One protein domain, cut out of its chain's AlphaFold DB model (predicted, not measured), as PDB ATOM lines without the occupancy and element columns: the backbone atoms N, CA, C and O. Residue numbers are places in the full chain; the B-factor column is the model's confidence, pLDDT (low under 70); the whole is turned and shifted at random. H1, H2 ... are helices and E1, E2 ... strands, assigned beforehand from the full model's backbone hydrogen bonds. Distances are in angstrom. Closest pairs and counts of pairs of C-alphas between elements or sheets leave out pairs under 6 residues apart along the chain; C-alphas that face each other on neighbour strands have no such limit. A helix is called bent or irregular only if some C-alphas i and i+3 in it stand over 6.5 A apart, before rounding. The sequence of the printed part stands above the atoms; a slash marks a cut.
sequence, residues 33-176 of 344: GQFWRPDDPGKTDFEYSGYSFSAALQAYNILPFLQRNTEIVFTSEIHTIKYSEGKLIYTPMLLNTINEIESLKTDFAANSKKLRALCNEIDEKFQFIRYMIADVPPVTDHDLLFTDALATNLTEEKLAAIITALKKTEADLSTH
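This is residues 33 to 176 of the 344 residues of an uncharacterized protein of Chitinophaga agrisoli (UniProt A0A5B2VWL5). A small three-stranded sheet, E1, E2 and E3, makes one end of this elongated model, and a loose bundle of three helices, H2, H3 and H6, makes the other, with H2 following E3 almost at once. H1 lies at the sheet's end; H4 packs on H6. The printed part has 144 residues with six named helices and three named strands, in the order H1 E1 E2 E3 H2 H3 H4 H5 H6, mostly helix. The sheet's order is E1 - E2 - E3, all antiparallel; the whole is loose, with a radius of gyration of the C-alphas of 18.4 A and spans of 55 by 28 by 24 A.

E1, residues 72 to 75, E2, 80 to 84, and E3, 87 to 91, form a meander, each strand the antiparallel neighbour of the one before. N 74 and O 81 are 2.9 A apart, N 82 and O 89 2.8 A, within hydrogen-bond range. H1, residues 53 to 59, only grazes the sheet with residues 53 to 54. H2, residues 93 to 105, touches H6, residues 156 to 175, opposite ways at a shallow tilt of 19 degrees; their closest C-alphas, of Ile 98 and Ile 163, are 6.6 A apart. H3, residues 108 to 125, forms a helical hairpin with H2, touching it with residues 111 to 118 alone; the closest C-alphas, of Leu 104 and Asn 111, are 5.9 A apart. H3 is irregular, C-alphas 110 and 113 being 8.0 A apart, and has a kink of 41 degrees near residue 115. H4, residues 129 to 133, touches H6 at residues 161 to 169 alone, closest at the C-alphas of Ile 133 and Ala 165, 5.8 A. H5, residues 150 to 153, is close to but not clearly touching H3, the closest C-alphas, of Arg 116 and Ala 151, being 6.3 A apart. Every O i to N i+4 pair is within range in H1, H2, H4 and H6, and 12 of 14 in H3; H5 is too short for one.

E1 begins at C-alpha 72 (88.169, 10.863, 1.020). H6, 28.5 A long, ends at C-alpha 175 (95.852, 29.484, -0.749); H3 is 23.2 A and H2 18.4 A.

The C-alphas of Pro 64 and Thr 152, the two farthest apart, are 55.2 A apart. The printed part has no cut; the links H1 to E1 and H4 to H5 are long. pLDDT is under 70 at residues 36 to 51, 127 to 153 and 176.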
ATOM      1  N   GLY A  33      92.038  26.634  -1.748       72.00
ATOM      2  CA  GLY A  33      91.985  27.789  -2.650       72.00
ATOM      3  C   GLY A  33      92.404  27.492  -4.099       72.00
ATOM      4  O   GLY A  33      92.095  28.278  -4.995       72.00
ATOM      5  N   GLN A  34      93.069  26.358  -4.365       70.62
ATOM      6  CA  GLN A  34      93.374  25.906  -5.729       70.62
ATOM      7  C   GLN A  34      92.149  25.400  -6.500       70.62
ATOM      8  O   GLN A  34      92.146  25.444  -7.729       70.62
ATOM      9  N   PHE A  35      91.127  24.904  -5.805       73.19
ATOM     10  CA  PHE A  35      89.963  24.268  -6.427       73.19
ATOM     11  C   PHE A  35      88.619  24.706  -5.839       73.19
ATOM     12  O   PHE A  35      87.579  24.316  -6.357       73.19
ATOM     13  N   TRP A  36      88.627  25.515  -4.784       67.62
ATOM     14  CA  TRP A  36      87.444  26.043  -4.127       67.62
ATOM     15  C   TRP A  36      87.527  27.567  -4.035       67.62
ATOM     16  O   TRP A  36      88.519  28.112  -3.546       67.62
ATOM     17  N   ARG A  37      86.471  28.265  -4.477       65.12
ATOM     18  CA  ARG A  37      86.312  29.712  -4.278       65.12
ATOM     19  C   ARG A  37      84.985  30.026  -3.578       65.12
ATOM     20  O   ARG A  37      83.989  29.373  -3.885       65.12
ATOM     21  N   PRO A  38      84.946  31.017  -2.668       53.22
ATOM     22  CA  PRO A  38      83.744  31.362  -1.899       53.22
ATOM     23  C   PRO A  38      82.578  31.912  -2.733       53.22
ATOM     24  O   PRO A  38      81.463  31.988  -2.226       53.22
ATOM     25  N   ASP A  39      82.830  32.307  -3.984       54.75
ATOM     26  CA  ASP A  39      81.927  33.138  -4.789       54.75
ATOM     27  C   ASP A  39      80.610  32.448  -5.210       54.75
ATOM     28  O   ASP A  39      79.764  33.099  -5.818       54.75
ATOM     29  N   ASP A  40      80.390  31.163  -4.891       49.31
ATOM     30  CA  ASP A  40      79.110  30.491  -5.167       49.31
ATOM     31  C   ASP A  40      78.838  29.297  -4.214       49.31
ATOM     32  O   ASP A  40      79.178  28.148  -4.529       49.31
ATOM     33  N   PRO A  41      78.223  29.524  -3.033       43.97
ATOM     34  CA  PRO A  41      77.991  28.514  -1.987       43.97
ATOM     35  C   PRO A  41      76.910  27.458  -2.318       43.97
ATOM     36  O   PRO A  41      76.242  26.940  -1.424       43.97
ATOM     37  N   GLY A  42      76.731  27.107  -3.595       43.44
ATOM     38  CA  GLY A  42      75.736  26.126  -4.046       43.44
ATOM     39  C   GLY A  42      76.099  25.333  -5.303       43.44
ATOM     40  O   GLY A  42      75.307  24.488  -5.717       43.44
ATOM     41  N   LYS A  43      77.268  25.572  -5.909       43.91
ATOM     42  CA  LYS A  43      77.678  24.892  -7.142       43.91
ATOM     43  C   LYS A  43      78.388  23.575  -6.857       43.91
ATOM     44  O   LYS A  43      79.250  23.493  -5.985       43.91
ATOM     45  N   THR A  44      78.029  22.539  -7.609       49.28
ATOM     46  CA  THR A  44      78.730  21.251  -7.561       49.28
ATOM     47  C   THR A  44      80.078  21.337  -8.285       49.28
ATOM     48  O   THR A  44      80.274  22.181  -9.156       49.28
ATOM     49  N   ASP A  45      81.010  20.434  -7.965       48.03
ATOM     50  CA  ASP A  45      82.364  20.340  -8.556       48.03
ATOM     51  C   ASP A  45      82.404  20.369 -10.102       48.03
ATOM     52  O   ASP A  45      83.438  20.651 -10.704       48.03
ATOM     53  N   PHE A  46      81.285  20.052 -10.761       42.94
ATOM     54  CA  PHE A  46      81.152  19.987 -12.218       42.94
ATOM     55  C   PHE A  46      80.771  21.318 -12.879       42.94
ATOM     56  O   PHE A  46      80.791  21.413 -14.105       42.94
ATOM     57  N   GLU A  47      80.420  22.342 -12.102       42.59
ATOM     58  CA  GLU A  47      79.907  23.615 -12.625       42.59
ATOM     59  C   GLU A  47      80.993  24.687 -12.801       42.59
ATOM     60  O   GLU A  47      80.739  25.729 -13.408       42.59
ATOM     61  N   TYR A  48      82.218  24.430 -12.332       45.28
ATOM     62  CA  TYR A  48      83.350  25.341 -12.489       45.28
ATOM     63  C   TYR A  48      84.274  24.897 -13.623       45.28
ATOM     64  O   TYR A  48      85.076  23.972 -13.492       45.28
ATOM     65  N   SER A  49      84.221  25.606 -14.751       41.78
ATOM     66  CA  SER A  49      85.234  25.473 -15.797       41.78
ATOM     67  C   SER A  49      86.564  26.072 -15.312       41.78
ATOM     68  O   SER A  49      86.704  27.292 -15.245       41.78
ATOM     69  N   GLY A  50      87.540  25.222 -14.976       49.31
ATOM     70  CA  GLY A  50      88.943  25.606 -14.739       49.31
ATOM     71  C   GLY A  50      89.429  25.611 -13.282       49.31
ATOM     72  O   GLY A  50      90.638  25.607 -13.073       49.31
ATOM     73  N   TYR A  51      88.529  25.553 -12.292       60.50
ATOM     74  CA  TYR A  51      88.846  25.481 -10.856       60.50
ATOM     75  C   TYR A  51      87.897  24.491 -10.167       60.50
ATOM     76  O   TYR A  51      86.879  24.890  -9.614       60.50
ATOM     77  N   SER A  52      88.197  23.198 -10.254       75.88
ATOM     78  CA  SER A  52      87.411  22.134  -9.618       75.88
ATOM     79  C   SER A  52      88.329  21.119  -8.955       75.88
ATOM     80  O   SER A  52      89.493  20.964  -9.347       75.88
ATOM     81  N   PHE A  53      87.823  20.383  -7.964       82.62
ATOM     82  CA  PHE A  53      88.624  19.347  -7.315       82.62
ATOM     83  C   PHE A  53      89.026  18.253  -8.309       82.62
ATOM     84  O   PHE A  53      90.156  17.772  -8.277       82.62
ATOM     85  N   SER A  54      88.164  17.937  -9.281       82.81
ATOM     86  CA  SER A  54      88.494  17.037 -10.392       82.81
ATOM     87  C   SER A  54      89.659  17.545 -11.251       82.81
ATOM     88  O   SER A  54      90.536  16.753 -11.601       82.81
ATOM     89  N   ALA A  55      89.730  18.849 -11.540       83.12
ATOM     90  CA  ALA A  55      90.851  19.445 -12.264       83.12
ATOM     91  C   ALA A  55      92.154  19.384 -11.449       83.12
ATOM     92  O   ALA A  55      93.199  19.033 -12.000       83.12
ATOM     93  N   ALA A  56      92.095  19.640 -10.137       86.62
ATOM     94  CA  ALA A  56      93.251  19.489  -9.250       86.62
ATOM     95  C   ALA A  56      93.736  18.029  -9.203       86.62
ATOM     96  O   ALA A  56      94.918  17.749  -9.406       86.62
ATOM     97  N   LEU A  57      92.822  17.072  -9.036       88.62
ATOM     98  CA  LEU A  57      93.134  15.642  -9.085       88.62
ATOM     99  C   LEU A  57      93.740  15.235 -10.432       88.62
ATOM    100  O   LEU A  57      94.660  14.418 -10.464       88.62
ATOM    101  N   GLN A  58      93.254  15.787 -11.543       88.62
ATOM    102  CA  GLN A  58      93.813  15.534 -12.869       88.62
ATOM    103  C   GLN A  58      95.235  16.099 -12.997       88.62
ATOM    104  O   GLN A  58      96.113  15.389 -13.485       88.62
ATOM    105  N   ALA A  59      95.491  17.316 -12.509       86.19
ATOM    106  CA  ALA A  59      96.803  17.966 -12.579       86.19
ATOM    107  C   ALA A  59      97.912  17.157 -11.881       86.19
ATOM    108  O   ALA A  59      99.039  17.093 -12.370       86.19
ATOM    109  N   TYR A  60      97.586  16.470 -10.782       87.38
ATOM    110  CA  TYR A  60      98.519  15.579 -10.081       87.38
ATOM    111  C   TYR A  60      98.470  14.117 -10.569       87.38
ATOM    112  O   TYR A  60      99.189  13.259 -10.041       87.38
ATOM    113  N   ASN A  61      97.674  13.817 -11.601       88.81
ATOM    114  CA  ASN A  61      97.416  12.471 -12.118       88.81
ATOM    115  C   ASN A  61      96.830  11.512 -11.066       88.81
ATOM    116  O   ASN A  61      97.174  10.337 -11.044       88.81
ATOM    117  N   ILE A  62      95.966  12.002 -10.176       90.75
ATOM    118  CA  ILE A  62      95.249  11.194  -9.178       90.75
ATOM    119  C   ILE A  62      93.875  10.752  -9.680       90.75
ATOM    120  O   ILE A  62      93.446   9.644  -9.369       90.75
ATOM    121  N   LEU A  63      93.206  11.582 -10.486       88.25
ATOM    122  CA  LEU A  63      91.835  11.332 -10.947       88.25
ATOM    123  C   LEU A  63      91.603   9.910 -11.509       88.25
ATOM    124  O   LEU A  63      90.604   9.304 -11.128       88.25
ATOM    125  N   PRO A  64      92.502   9.321 -12.333       87.31
ATOM    126  CA  PRO A  64      92.300   7.972 -12.875       87.31
ATOM    127  C   PRO A  64      92.278   6.850 -11.827       87.31
ATOM    128  O   PRO A  64      91.820   5.751 -12.126       87.31
ATOM    129  N   PHE A  65      92.794   7.101 -10.620       84.38
ATOM    130  CA  PHE A  65      92.856   6.121  -9.535       84.38
ATOM    131  C   PHE A  65      91.622   6.152  -8.625       84.38
ATOM    132  O   PHE A  65      91.478   5.278  -7.770       84.38
ATOM    133  N   LEU A  66      90.728   7.131  -8.797       86.38
ATOM    134  CA  LEU A  66      89.484   7.205  -8.038       86.38
ATOM    135  C   LEU A  66      88.440   6.252  -8.631       86.38
ATOM    136  O   LEU A  66      88.142   6.275  -9.825       86.38
ATOM    137  N   GLN A  67      87.859   5.422  -7.771       87.19
ATOM    138  CA  GLN A  67      86.739   4.538  -8.078       87.19
ATOM    139  C   GLN A  67      85.424   5.176  -7.610       87.19
ATOM    140  O   GLN A  67      85.413   6.100  -6.798       87.19
ATOM    141  N   ARG A  68      84.278   4.671  -8.090       83.69
ATOM    142  CA  ARG A  68      82.952   5.198  -7.695       83.69
ATOM    143  C   ARG A  68      82.702   5.161  -6.185       83.69
ATOM    144  O   ARG A  68      82.006   6.026  -5.672       83.69
ATOM    145  N   ASN A  69      83.246   4.156  -5.507       89.00
ATOM    146  CA  ASN A  69      83.158   3.955  -4.063       89.00
ATOM    147  C   ASN A  69      84.362   4.540  -3.307       89.00
ATOM    148  O   ASN A  69      84.565   4.205  -2.143       89.00
ATOM    149  N   THR A  70      85.206   5.347  -3.957       90.44
ATOM    150  CA  THR A  70      86.289   6.024  -3.252       90.44
ATOM    151  C   THR A  70      85.717   7.116  -2.362       90.44
ATOM    152  O   THR A  70      84.981   7.990  -2.819       90.44
ATOM    153  N   GLU A  71      86.119   7.071  -1.098       93.25
ATOM    154  CA  GLU A  71      85.804   8.079  -0.099       93.25
ATOM    155  C   GLU A  71      87.093   8.742   0.379       93.25
ATOM    156  O   GLU A  71      88.090   8.071   0.655       93.25
ATOM    157  N   ILE A  72      87.073  10.070   0.467       93.31
ATOM    158  CA  ILE A  72      88.169  10.863   1.020       93.31
ATOM    159  C   ILE A  72      87.569  11.796   2.059       93.31
ATOM    160  O   ILE A  72      86.658  12.565   1.759       93.31
ATOM    161  N   VAL A  73      88.101  11.744   3.273       94.94
ATOM    162  CA  VAL A  73      87.770  12.684   4.342       94.94
ATOM    163  C   VAL A  73      89.071  13.311   4.807       94.94
ATOM    164  O   VAL A  73      89.997  12.608   5.200       94.94
ATOM    165  N   PHE A  74      89.143  14.633   4.732       92.88
ATOM    166  CA  PHE A  74      90.269  15.413   5.213       92.88
ATOM    167  C   PHE A  74      89.753  16.493   6.144       92.88
ATOM    168  O   PHE A  74      88.875  17.268   5.766       92.88
ATOM    169  N   THR A  75      90.322  16.553   7.339       90.62
ATOM    170  CA  THR A  75      89.976  17.546   8.348       90.62
ATOM    171  C   THR A  75      91.251  18.217   8.818       90.62
ATOM    172  O   THR A  75      92.253  17.560   9.090       90.62
ATOM    173  N   SER A  76      91.196  19.535   8.911       86.38
ATOM    174  CA  SER A  76      92.235  20.386   9.474       86.38
ATOM    175  C   SER A  76      91.581  21.451  10.351       86.38
ATOM    176  O   SER A  76      90.356  21.560  10.388       86.38
ATOM    177  N   GLU A  77      92.390  22.279  11.009       84.25
ATOM    178  CA  GLU A  77      91.870  23.407  11.791       84.25
ATOM    179  C   GLU A  77      91.178  24.469  10.918       84.25
ATOM    180  O   GLU A  77      90.313  25.200  11.400       84.25
ATOM    181  N   ILE A  78      91.537  24.564   9.630       83.69
ATOM    182  CA  ILE A  78      91.004  25.591   8.723       83.69
ATOM    183  C   ILE A  78      89.786  25.121   7.923       83.69
ATOM    184  O   ILE A  78      88.860  25.906   7.710       83.69
ATOM    185  N   HIS A  79      89.737  23.851   7.511       87.31
ATOM    186  CA  HIS A  79      88.645  23.314   6.699       87.31
ATOM    187  C   HIS A  79      88.484  21.798   6.798       87.31
ATOM    188  O   HIS A  79      89.408  21.060   7.147       87.31
ATOM    189  N   THR A  80      87.296  21.344   6.399       90.69
ATOM    190  CA  THR A  80      86.984  19.939   6.127       90.69
ATOM    191  C   THR A  80      86.653  19.746   4.648       90.69
ATOM    192  O   THR A  80      85.929  20.546   4.057       90.69
ATOM    193  N   ILE A  81      87.147  18.658   4.065       90.50
ATOM    194  CA  ILE A  81      86.801  18.167   2.732       90.50
ATOM    195  C   ILE A  81      86.255  16.749   2.866       90.50
ATOM    196  O   ILE A  81      86.889  15.887   3.474       90.50
ATOM    197  N   LYS A  82      85.093  16.496   2.264       92.25
ATOM    198  CA  LYS A  82      84.521  15.157   2.110       92.25
ATOM    199  C   LYS A  82      84.236  14.901   0.641       92.25
ATOM    200  O   LYS A  82      83.454  15.626   0.037       92.25
ATOM    201  N   TYR A  83      84.847  13.871   0.079       90.19
ATOM    202  CA  TYR A  83      84.590  13.401  -1.274       90.19
ATOM    203  C   TYR A  83      84.009  11.991  -1.219       90.19
ATOM    204  O   TYR A  83      84.598  11.112  -0.596       90.19
ATOM    205  N   SER A  84      82.860  11.781  -1.856       90.00
ATOM    206  CA  SER A  84      82.201  10.471  -1.968       90.00
ATOM    207  C   SER A  84      81.236  10.478  -3.151       90.00
ATOM    208  O   SER A  84      80.647  11.514  -3.459       90.00
ATOM    209  N   GLU A  85      81.096   9.348  -3.849       85.81
ATOM    210  CA  GLU A  85      80.191   9.201  -5.006       85.81
ATOM    211  C   GLU A  85      80.378  10.278  -6.098       85.81
ATOM    212  O   GLU A  85      79.429  10.697  -6.765       85.81
ATOM    213  N   GLY A  86      81.610  10.768  -6.282       78.31
ATOM    214  CA  GLY A  86      81.913  11.833  -7.243       78.31
ATOM    215  C   GLY A  86      81.472  13.236  -6.814       78.31
ATOM    216  O   GLY A  86      81.542  14.155  -7.625       78.31
ATOM    217  N   LYS A  87      81.021  13.415  -5.570       80.81
ATOM    218  CA  LYS A  87      80.628  14.704  -4.994       80.81
ATOM    219  C   LYS A  87      81.631  15.149  -3.946       80.81
ATOM    220  O   LYS A  87      82.068  14.345  -3.126       80.81
ATOM    221  N   LEU A  88      81.917  16.444  -3.943       85.00
ATOM    222  CA  LEU A  88      82.744  17.112  -2.949       85.00
ATOM    223  C   LEU A  88      81.883  18.003  -2.058       85.00
ATOM    224  O   LEU A  88      81.068  18.785  -2.542       85.00
ATOM    225  N   ILE A  89      82.101  17.904  -0.753       86.25
ATOM    226  CA  ILE A  89      81.575  18.811   0.258       86.25
ATOM    227  C   ILE A  89      82.774  19.475   0.921       86.25
ATOM    228  O   ILE A  89      83.604  18.805   1.539       86.25
ATOM    229  N   TYR A  90      82.845  20.795   0.805       87.19
ATOM    230  CA  TYR A  90      83.842  21.623   1.466       87.19
ATOM    231  C   TYR A  90      83.193  22.415   2.604       87.19
ATOM    232  O   TYR A  90      82.097  22.952   2.464       87.19
ATOM    233  N   THR A  91      83.859  22.481   3.754       88.31
ATOM    234  CA  THR A  91      83.415  23.253   4.919       88.31
ATOM    235  C   THR A  91      84.572  24.132   5.402       88.31
ATOM    236  O   THR A  91      85.510  23.596   5.994       88.31
ATOM    237  N   PRO A  92      84.530  25.462   5.186       87.25
ATOM    238  CA  PRO A  92      85.588  26.372   5.618       87.25
ATOM    239  C   PRO A  92      85.418  26.727   7.100       87.25
ATOM    240  O   PRO A  92      84.763  27.703   7.452       87.25
ATOM    241  N   MET A  93      85.973  25.901   7.983       89.19
ATOM    242  CA  MET A  93      85.783  26.006   9.431       89.19
ATOM    243  C   MET A  93      86.258  27.353   9.983       89.19
ATOM    244  O   MET A  93      85.469  28.041  10.626       89.19
ATOM    245  N   LEU A  94      87.494  27.768   9.677       87.75
ATOM    246  CA  LEU A  94      88.031  29.039  10.174       87.75
ATOM    247  C   LEU A  94      87.248  30.240   9.623       87.75
ATOM    248  O   LEU A  94      86.895  31.136  10.386       87.75
ATOM    249  N   LEU A  95      86.912  30.243   8.329       88.00
ATOM    250  CA  LEU A  95      86.115  31.317   7.724       88.00
ATOM    251  C   LEU A  95      84.712  31.404   8.338       88.00
ATOM    252  O   LEU A  95      84.224  32.501   8.591       88.00
ATOM    253  N   ASN A  96      84.073  30.265   8.614       90.75
ATOM    254  CA  ASN A  96      82.777  30.228   9.291       90.75
ATOM    255  C   ASN A  96      82.869  30.840  10.693       90.75
ATOM    256  O   ASN A  96      82.026  31.664  11.044       90.75
ATOM    257  N   THR A  97      83.914  30.508  11.457       91.56
ATOM    258  CA  THR A  97      84.166  31.118  12.770       91.56
ATOM    259  C   THR A  97      84.406  32.626  12.651       91.56
ATOM    260  O   THR A  97      83.856  33.398  13.433       91.56
ATOM    261  N   ILE A  98      85.166  33.080  11.647       90.38
ATOM    262  CA  ILE A  98      85.381  34.511  11.373       90.38
ATOM    263  C   ILE A  98      84.050  35.215  11.076       90.38
ATOM    264  O   ILE A  98      83.766  36.253  11.668       90.38
ATOM    265  N   ASN A  99      83.216  34.642  10.206       91.50
ATOM    266  CA  ASN A  99      81.910  35.199   9.849       91.50
ATOM    267  C   ASN A  99      80.965  35.256  11.059       91.50
ATOM    268  O   ASN A  99      80.215  36.219  11.219       91.50
ATOM    269  N   GLU A 100      81.013  34.253  11.938       93.94
ATOM    270  CA  GLU A 100      80.263  34.264  13.193       93.94
ATOM    271  C   GLU A 100      80.731  35.400  14.110       93.94
ATOM    272  O   GLU A 100      79.902  36.147  14.634       93.94
ATOM    273  N   ILE A 101      82.045  35.588  14.261       91.75
ATOM    274  CA  ILE A 101      82.610  36.708  15.022       91.75
ATOM    275  C   ILE A 101      82.153  38.052  14.431       91.75
ATOM    276  O   ILE A 101      81.746  38.941  15.181       91.75
ATOM    277  N   GLU A 102      82.163  38.206  13.104       91.81
ATOM    278  CA  GLU A 102      81.687  39.421  12.430       91.81
ATOM    279  C   GLU A 102      80.198  39.682  12.664       91.81
ATOM    280  O   GLU A 102      79.815  40.817  12.948       91.81
ATOM    281  N   SER A 103      79.366  38.641  12.608       92.94
ATOM    282  CA  SER A 103      77.937  38.764  12.895       92.94
ATOM    283  C   SER A 103      77.674  39.131  14.354       92.94
ATOM    284  O   SER A 103      76.760  39.899  14.629       92.94
ATOM    285  N   LEU A 104      78.438  38.588  15.303       92.50
ATOM    286  CA  LEU A 104      78.267  38.875  16.732       92.50
ATOM    287  C   LEU A 104      78.795  40.261  17.115       92.50
ATOM    288  O   LEU A 104      78.296  40.874  18.060       92.50
ATOM    289  N   LYS A 105      79.781  40.777  16.370       89.31
ATOM    290  CA  LYS A 105      80.355  42.112  16.570       89.31
ATOM    291  C   LYS A 105      79.318  43.234  16.435       89.31
ATOM    292  O   LYS A 105      79.510  44.274  17.054       89.31
ATOM    293  N   THR A 106      78.232  43.050  15.674       90.31
ATOM    294  CA  THR A 106      77.202  44.096  15.485       90.31
ATOM    295  C   THR A 106      76.486  44.485  16.780       90.31
ATOM    296  O   THR A 106      75.979  45.597  16.877       90.31
ATOM    297  N   ASP A 107      76.451  43.583  17.764       91.75
ATOM    298  CA  ASP A 107      75.997  43.857  19.129       91.75
ATOM    299  C   ASP A 107      77.029  43.301  20.119       91.75
ATOM    300  O   ASP A 107      76.863  42.240  20.732       91.75
ATOM    301  N   PHE A 108      78.163  43.998  20.211       86.62
ATOM    302  CA  PHE A 108      79.307  43.571  21.012       86.62
ATOM    303  C   PHE A 108      78.953  43.398  22.496       86.62
ATOM    304  O   PHE A 108      79.384  42.432  23.129       86.62
ATOM    305  N   ALA A 109      78.155  44.312  23.056       85.81
ATOM    306  CA  ALA A 109      77.795  44.293  24.470       85.81
ATOM    307  C   ALA A 109      77.010  43.022  24.832       85.81
ATOM    308  O   ALA A 109      77.384  42.326  25.784       85.81
ATOM    309  N   ALA A 110      75.987  42.677  24.040       91.31
ATOM    310  CA  ALA A 110      75.184  41.477  24.265       91.31
ATOM    311  C   ALA A 110      75.973  40.179  24.023       91.31
ATOM    312  O   ALA A 110      75.759  39.183  24.715       91.31
ATOM    313  N   ASN A 111      76.916  40.190  23.075       91.31
ATOM    314  CA  ASN A 111      77.627  38.987  22.629       91.31
ATOM    315  C   ASN A 111      79.035  38.809  23.214       91.31
ATOM    316  O   ASN A 111      79.714  37.829  22.898       91.31
ATOM    317  N   SER A 112      79.474  39.709  24.093       84.19
ATOM    318  CA  SER A 112      80.840  39.760  24.635       84.19
ATOM    319  C   SER A 112      81.357  38.417  25.168       84.19
ATOM    320  O   SER A 112      82.487  38.029  24.876       84.19
ATOM    321  N   LYS A 113      80.529  37.655  25.896       86.06
ATOM    322  CA  LYS A 113      80.903  36.327  26.416       86.06
ATOM    323  C   LYS A 113      81.172  35.312  25.298       86.06
ATOM    324  O   LYS A 113      82.137  34.559  25.388       86.06
ATOM    325  N   LYS A 114      80.328  35.286  24.263       90.38
ATOM    326  CA  LYS A 114      80.453  34.349  23.136       90.38
ATOM    327  C   LYS A 114      81.643  34.709  22.249       90.38
ATOM    328  O   LYS A 114      82.426  33.832  21.910       90.38
ATOM    329  N   LEU A 115      81.821  35.999  21.963       88.88
ATOM    330  CA  LEU A 115      82.978  36.523  21.233       88.88
ATOM    331  C   LEU A 115      84.298  36.116  21.897       88.88
ATOM    332  O   LEU A 115      85.206  35.647  21.221       88.88
ATOM    333  N   ARG A 116      84.386  36.228  23.228       82.88
ATOM    334  CA  ARG A 116      85.569  35.792  23.987       82.88
ATOM    335  C   ARG A 116      85.831  34.296  23.849       82.88
ATOM    336  O   ARG A 116      86.970  33.912  23.626       82.88
ATOM    337  N   ALA A 117      84.792  33.469  23.958       85.94
ATOM    338  CA  ALA A 117      84.935  32.022  23.808       85.94
ATOM    339  C   ALA A 117      85.471  31.643  22.416       85.94
ATOM    340  O   ALA A 117      86.417  30.869  22.329       85.94
ATOM    341  N   LEU A 118      84.929  32.246  21.352       88.81
ATOM    342  CA  LEU A 118      85.387  32.010  19.977       88.81
ATOM    343  C   LEU A 118      86.834  32.474  19.764       88.81
ATOM    344  O   LEU A 118      87.633  31.759  19.168       88.81
ATOM    345  N   CYS A 119      87.191  33.653  20.276       83.19
ATOM    346  CA  CYS A 119      88.561  34.160  20.217       83.19
ATOM    347  C   CYS A 119      89.556  33.242  20.948       83.19
ATOM    348  O   CYS A 119      90.639  32.994  20.426       83.19
ATOM    349  N   ASN A 120      89.190  32.717  22.122       79.69
ATOM    350  CA  ASN A 120      90.038  31.787  22.869       79.69
ATOM    351  C   ASN A 120      90.195  30.446  22.138       79.69
ATOM    352  O   ASN A 120      91.302  29.927  22.059       79.69
ATOM    353  N   GLU A 121      89.120  29.909  21.552       83.94
ATOM    354  CA  GLU A 121      89.195  28.675  20.756       83.94
ATOM    355  C   GLU A 121      90.146  28.831  19.559       83.94
ATOM    356  O   GLU A 121      90.956  27.946  19.271       83.94
ATOM    357  N   ILE A 122      90.071  29.972  18.867       82.50
ATOM    358  CA  ILE A 122      90.991  30.292  17.773       82.50
ATOM    359  C   ILE A 122      92.426  30.345  18.282       82.50
ATOM    360  O   ILE A 122      93.320  29.818  17.632       82.50
ATOM    361  N   ASP A 123      92.672  30.966  19.425       76.56
ATOM    362  CA  ASP A 123      94.026  31.081  19.943       76.56
ATOM    363  C   ASP A 123      94.652  29.744  20.340       76.56
ATOM    364  O   ASP A 123      95.823  29.499  20.047       76.56
ATOM    365  N   GLU A 124      93.873  28.858  20.958       76.62
ATOM    366  CA  GLU A 124      94.335  27.513  21.297       76.62
ATOM    367  C   GLU A 124      94.784  26.746  20.047       76.62
ATOM    368  O   GLU A 124      95.827  26.088  20.061       76.62
ATOM    369  N   LYS A 125      94.030  26.879  18.948       77.81
ATOM    370  CA  LYS A 125      94.295  26.210  17.665       77.81
ATOM    371  C   LYS A 125      95.372  26.900  16.832       77.81
ATOM    372  O   LYS A 125      96.141  26.248  16.127       77.81
ATOM    373  N   PHE A 126      95.445  28.222  16.916       74.19
ATOM    374  CA  PHE A 126      96.254  29.071  16.055       74.19
ATOM    375  C   PHE A 126      97.104  30.047  16.874       74.19
ATOM    376  O   PHE A 126      97.123  31.247  16.604       74.19
ATOM    377  N   GLN A 127      97.878  29.534  17.835       65.75
ATOM    378  CA  GLN A 127      98.739  30.337  18.726       65.75
ATOM    379  C   GLN A 127      99.650  31.331  17.987       65.75
ATOM    380  O   GLN A 127     100.077  32.347  18.528       65.75
ATOM    381  N   PHE A 128      99.968  31.045  16.730       63.75
ATOM    382  CA  PHE A 128     100.805  31.875  15.880       63.75
ATOM    383  C   PHE A 128     100.101  33.171  15.404       63.75
ATOM    384  O   PHE A 128     100.765  34.151  15.070       63.75
ATOM    385  N   ILE A 129      98.763  33.228  15.414       65.12
ATOM    386  CA  ILE A 129      97.977  34.428  15.073       65.12
ATOM    387  C   ILE A 129      98.311  35.590  16.016       65.12
ATOM    388  O   ILE A 129      98.282  36.747  15.593       65.12
ATOM    389  N   ARG A 130      98.748  35.287  17.249       64.19
ATOM    390  CA  ARG A 130      99.253  36.265  18.227       64.19
ATOM    391  C   ARG A 130     100.297  37.214  17.635       64.19
ATOM    392  O   ARG A 130     100.268  38.408  17.909       64.19
ATOM    393  N   TYR A 131     101.195  36.705  16.795       62.66
ATOM    394  CA  TYR A 131     102.267  37.511  16.211       62.66
ATOM    395  C   TYR A 131     101.791  38.343  15.020       62.66
ATOM    396  O   TYR A 131     102.309  39.427  14.799       62.66
ATOM    397  N   MET A 132     100.790  37.874  14.271       62.56
ATOM    398  CA  MET A 132     100.237  38.650  13.155       62.56
ATOM    399  C   MET A 132      99.378  39.818  13.629       62.56
ATOM    400  O   MET A 132      99.320  40.841  12.957       62.56
ATOM    401  N   ILE A 133      98.724  39.682  14.783       61.47
ATOM    402  CA  ILE A 133      97.945  40.768  15.388       61.47
ATOM    403  C   ILE A 133      98.849  41.918  15.846       61.47
ATOM    404  O   ILE A 133      98.450  43.071  15.715       61.47
ATOM    405  N   ALA A 134     100.066  41.624  16.318       57.62
ATOM    406  CA  ALA A 134     101.041  42.645  16.713       57.62
ATOM    407  C   ALA A 134     101.456  43.581  15.555       57.62
ATOM    408  O   ALA A 134     101.925  44.687  15.806       57.62
ATOM    409  N   ASP A 135     101.247  43.164  14.301       56.50
ATOM    410  CA  ASP A 135     101.552  43.955  13.103       56.50
ATOM    411  C   ASP A 135     100.353  44.793  12.594       56.50
ATOM    412  O   ASP A 135     100.474  45.484  11.578       56.50
ATOM    413  N   VAL A 136      99.180  44.748  13.249       57.47
ATOM    414  CA  VAL A 136      97.955  45.449  12.805       57.47
ATOM    415  C   VAL A 136      97.668  46.676  13.689       57.47
ATOM    416  O   VAL A 136      97.241  46.520  14.832       57.47
ATOM    417  N   PRO A 137      97.807  47.920  13.187       54.28
ATOM    418  CA  PRO A 137      97.449  49.122  13.947       54.28
ATOM    419  C   PRO A 137      95.961  49.124  14.356       54.28
ATOM    420  O   PRO A 137      95.125  48.705  13.551       54.28
ATOM    421  N   PRO A 138      95.592  49.614  15.557       54.41
ATOM    422  CA  PRO A 138      96.406  50.308  16.566       54.41
ATOM    423  C   PRO A 138      97.037  49.368  17.611       54.41
ATOM    424  O   PRO A 138      97.437  49.814  18.686       54.41
ATOM    425  N   VAL A 139      97.090  48.063  17.344       56.31
ATOM    426  CA  VAL A 139      97.608  47.080  18.292       56.31
ATOM    427  C   VAL A 139      99.131  47.162  18.328       56.31
ATOM    428  O   VAL A 139      99.819  46.526  17.544       56.31
ATOM    429  N   THR A 140      99.669  47.977  19.233       50.97
ATOM    430  CA  THR A 140     101.117  48.052  19.512       50.97
ATOM    431  C   THR A 140     101.512  47.296  20.775       50.97
ATOM    432  O   THR A 140     102.679  47.305  21.157       50.97
ATOM    433  N   ASP A 141     100.534  46.708  21.464       50.03
ATOM    434  CA  ASP A 141     100.707  46.161  22.800       50.03
ATOM    435  C   ASP A 141     100.774  44.633  22.763       50.03
ATOM    436  O   ASP A 141      99.907  43.972  22.182       50.03
ATOM    437  N   HIS A 142     101.787  44.071  23.425       49.72
ATOM    438  CA  HIS A 142     101.930  42.624  23.608       49.72
ATOM    439  C   HIS A 142     100.790  42.031  24.463       49.72
ATOM    440  O   HIS A 142     100.661  40.814  24.530       49.72
ATOM    441  N   ASP A 143      99.927  42.872  25.043       45.44
ATOM    442  CA  ASP A 143      98.780  42.524  25.894       45.44
ATOM    443  C   ASP A 143      97.534  41.998  25.149       45.44
ATOM    444  O   ASP A 143      96.497  41.738  25.763       45.44
ATOM    445  N   LEU A 144      97.609  41.781  23.832       50.69
ATOM    446  CA  LEU A 144      96.636  40.965  23.086       50.69
ATOM    447  C   LEU A 144      97.004  39.472  23.110       50.69
ATOM    448  O   LEU A 144      96.764  38.723  22.164       50.69
ATOM    449  N   LEU A 145      97.565  39.025  24.232       47.91
ATOM    450  CA  LEU A 145      97.573  37.617  24.577       47.91
ATOM    451  C   LEU A 145      96.110  37.182  24.703       47.91
ATOM    452  O   LEU A 145      95.409  37.624  25.610       47.91
ATOM    453  N   PHE A 146      95.656  36.285  23.832       54.22
ATOM    454  CA  PHE A 146      94.453  35.466  24.032       54.22
ATOM    455  C   PHE A 146      94.651  34.459  25.183       54.22
ATOM    456  O   PHE A 146      94.357  33.275  25.100       54.22
ATOM    457  N   THR A 147      95.213  34.934  26.284       48.53
ATOM    458  CA  THR A 147      95.191  34.271  27.577       48.53
ATOM    459  C   THR A 147      93.936  34.731  28.320       48.53
ATOM    460  O   THR A 147      93.188  35.589  27.839       48.53
ATOM    461  N   ASP A 148      93.710  34.229  29.534       46.91
ATOM    462  CA  ASP A 148      92.620  34.691  30.407       46.91
ATOM    463  C   ASP A 148      92.569  36.232  30.581       46.91
ATOM    464  O   ASP A 148      91.518  36.785  30.911       46.91
ATOM    465  N   ALA A 149      93.662  36.953  30.291       46.91
ATOM    466  CA  ALA A 149      93.739  38.418  30.288       46.91
ATOM    467  C   ALA A 149      92.937  39.108  29.155       46.91
ATOM    468  O   ALA A 149      92.537  40.265  29.299       46.91
ATOM    469  N   LEU A 150      92.623  38.422  28.046       49.84
ATOM    470  CA  LEU A 150      91.762  38.962  26.979       49.84
ATOM    471  C   LEU A 150      90.294  39.053  27.431       49.84
ATOM    472  O   LEU A 150      89.538  39.915  26.970       49.84
ATOM    473  N   ALA A 151      89.897  38.211  28.394       48.38
ATOM    474  CA  ALA A 151      88.555  38.211  28.966       48.38
ATOM    475  C   ALA A 151      88.231  39.504  29.731       48.38
ATOM    476  O   ALA A 151      87.057  39.806  29.933       48.38
ATOM    477  N   THR A 152      89.219  40.302  30.129       54.75
ATOM    478  CA  THR A 152      88.990  41.589  30.803       54.75
ATOM    479  C   THR A 152      89.117  42.796  29.870       54.75
ATOM    480  O   THR A 152      88.451  43.795  30.127       54.75
ATOM    481  N   ASN A 153      89.862  42.699  28.756       64.62
ATOM    482  CA  ASN A 153      90.288  43.862  27.954       64.62
ATOM    483  C   ASN A 153      89.901  43.847  26.454       64.62
ATOM    484  O   ASN A 153      90.406  44.683  25.694       64.62
ATOM    485  N   LEU A 154      89.045  42.924  25.993       75.25
ATOM    486  CA  LEU A 154      88.551  42.918  24.604       75.25
ATOM    487  C   LEU A 154      87.640  44.133  24.336       75.25
ATOM    488  O   LEU A 154      86.602  44.280  24.979       75.25
ATOM    489  N   THR A 155      88.012  44.968  23.363       77.81
ATOM    490  CA  THR A 155      87.235  46.124  22.875       77.81
ATOM    491  C   THR A 155      86.815  45.919  21.416       77.81
ATOM    492  O   THR A 155      87.392  45.086  20.716       77.81
ATOM    493  N   GLU A 156      85.840  46.692  20.926       79.31
ATOM    494  CA  GLU A 156      85.404  46.631  19.519       79.31
ATOM    495  C   GLU A 156      86.536  46.923  18.521       79.31
ATOM    496  O   GLU A 156      86.627  46.280  17.472       79.31
ATOM    497  N   GLU A 157      87.422  47.860  18.861       78.19
ATOM    498  CA  GLU A 157      88.581  48.234  18.047       78.19
ATOM    499  C   GLU A 157      89.598  47.086  17.953       78.19
ATOM    500  O   GLU A 157      89.998  46.695  16.856       78.19
ATOM    501  N   LYS A 158      89.929  46.456  19.091       77.69
ATOM    502  CA  LYS A 158      90.788  45.261  19.125       77.69
ATOM    503  C   LYS A 158      90.160  44.095  18.361       77.69
ATOM    504  O   LYS A 158      90.855  43.396  17.631       77.69
ATOM    505  N   LEU A 159      88.843  43.909  18.475       84.06
ATOM    506  CA  LEU A 159      88.126  42.867  17.742       84.06
ATOM    507  C   LEU A 159      88.197  43.085  16.221       84.06
ATOM    508  O   LEU A 159      88.351  42.124  15.474       84.06
ATOM    509  N   ALA A 160      88.133  44.334  15.747       83.06
ATOM    510  CA  ALA A 160      88.302  44.651  14.329       83.06
ATOM    511  C   ALA A 160      89.705  44.286  13.804       83.06
ATOM    512  O   ALA A 160      89.821  43.710  12.718       83.06
ATOM    513  N   ALA A 161      90.751  44.576  14.583       78.81
ATOM    514  CA  ALA A 161      92.122  44.191  14.254       78.81
ATOM    515  C   ALA A 161      92.287  42.662  14.219       78.81
ATOM    516  O   ALA A 161      92.845  42.130  13.259       78.81
ATOM    517  N   ILE A 162      91.718  41.952  15.202       80.56
ATOM    518  CA  ILE A 162      91.701  40.482  15.243       80.56
ATOM    519  C   ILE A 162      91.042  39.923  13.981       80.56
ATOM    520  O   ILE A 162      91.679  39.159  13.267       80.56
ATOM    521  N   ILE A 163      89.816  40.341  13.647       85.88
ATOM    522  CA  ILE A 163      89.107  39.876  12.440       85.88
ATOM    523  C   ILE A 163      89.959  40.088  11.180       85.88
ATOM    524  O   ILE A 163      90.034  39.205  10.327       85.88
ATOM    525  N   THR A 164      90.633  41.234  11.070       83.81
ATOM    526  CA  THR A 164      91.504  41.546   9.928       83.81
ATOM    527  C   THR A 164      92.690  40.583   9.844       83.81
ATOM    528  O   THR A 164      92.960  40.029   8.776       83.81
ATOM    529  N   ALA A 165      93.366  40.328  10.969       80.12
ATOM    530  CA  ALA A 165      94.451  39.353  11.044       80.12
ATOM    531  C   ALA A 165      93.958  37.932  10.724       80.12
ATOM    532  O   ALA A 165      94.601  37.223   9.952       80.12
ATOM    533  N   LEU A 166      92.794  37.533  11.246       83.88
ATOM    534  CA  LEU A 166      92.185  36.228  10.981       83.88
ATOM    535  C   LEU A 166      91.852  36.041   9.500       83.88
ATOM    536  O   LEU A 166      92.192  35.006   8.939       83.88
ATOM    537  N   LYS A 167      91.260  37.044   8.841       85.31
ATOM    538  CA  LYS A 167      90.966  36.994   7.399       85.31
ATOM    539  C   LYS A 167      92.228  36.862   6.559       85.31
ATOM    540  O   LYS A 167      92.268  36.054   5.638       85.31
ATOM    541  N   LYS A 168      93.273  37.623   6.895       79.81
ATOM    542  CA  LYS A 168      94.576  37.499   6.232       79.81
ATOM    543  C   LYS A 168      95.167  36.101   6.430       79.81
ATOM    544  O   LYS A 168      95.629  35.498   5.474       79.81
ATOM    545  N   THR A 169      95.089  35.574   7.651       78.38
ATOM    546  CA  THR A 169      95.558  34.223   7.992       78.38
ATOM    547  C   THR A 169      94.821  33.149   7.208       78.38
ATOM    548  O   THR A 169      95.445  32.248   6.660       78.38
ATOM    549  N   GLU A 170      93.492  33.227   7.171       82.44
ATOM    550  CA  GLU A 170      92.643  32.275   6.461       82.44
ATOM    551  C   GLU A 170      92.959  32.291   4.965       82.44
ATOM    552  O   GLU A 170      93.188  31.230   4.387       82.44
ATOM    553  N   ALA A 171      93.095  33.480   4.372       79.31
ATOM    554  CA  ALA A 171      93.498  33.629   2.983       79.31
ATOM    555  C   ALA A 171      94.901  33.052   2.736       79.31
ATOM    556  O   ALA A 171      95.097  32.309   1.778       79.31
ATOM    557  N   ASP A 172      95.871  33.339   3.607       76.56
ATOM    558  CA  ASP A 172      97.234  32.826   3.479       76.56
ATOM    559  C   ASP A 172      97.260  31.289   3.567       76.56
ATOM    560  O   ASP A 172      97.826  30.637   2.690       76.56
ATOM    561  N   LEU A 173      96.610  30.690   4.569       76.56
ATOM    562  CA  LEU A 173      96.623  29.240   4.791       76.56
ATOM    563  C   LEU A 173      95.807  28.452   3.765       76.56
ATOM    564  O   LEU A 173      96.205  27.351   3.393       76.56
ATOM    565  N   SER A 174      94.678  28.990   3.300       75.44
ATOM    566  CA  SER A 174      93.821  28.306   2.323       75.44
ATOM    567  C   SER A 174      94.402  28.328   0.905       75.44
ATOM    568  O   SER A 174      94.059  27.467   0.090       75.44
ATOM    569  N   THR A 175      95.293  29.282   0.600       70.56
ATOM    570  CA  THR A 175      95.852  29.484  -0.749       70.56
ATOM    571  C   THR A 175      97.299  29.022  -0.914       70.56
ATOM    572  O   THR A 175      97.670  28.587  -2.010       70.56
ATOM    573  N   HIS A 176      98.130  29.079   0.132       67.81
ATOM    574  CA  HIS A 176      99.542  28.705   0.033       67.81
ATOM    575  C   HIS A 176      99.720  27.190   0.094       67.81
ATOM    576  O   HIS A 176      99.968  26.600   1.145       67.81
TER     577      HIS A 176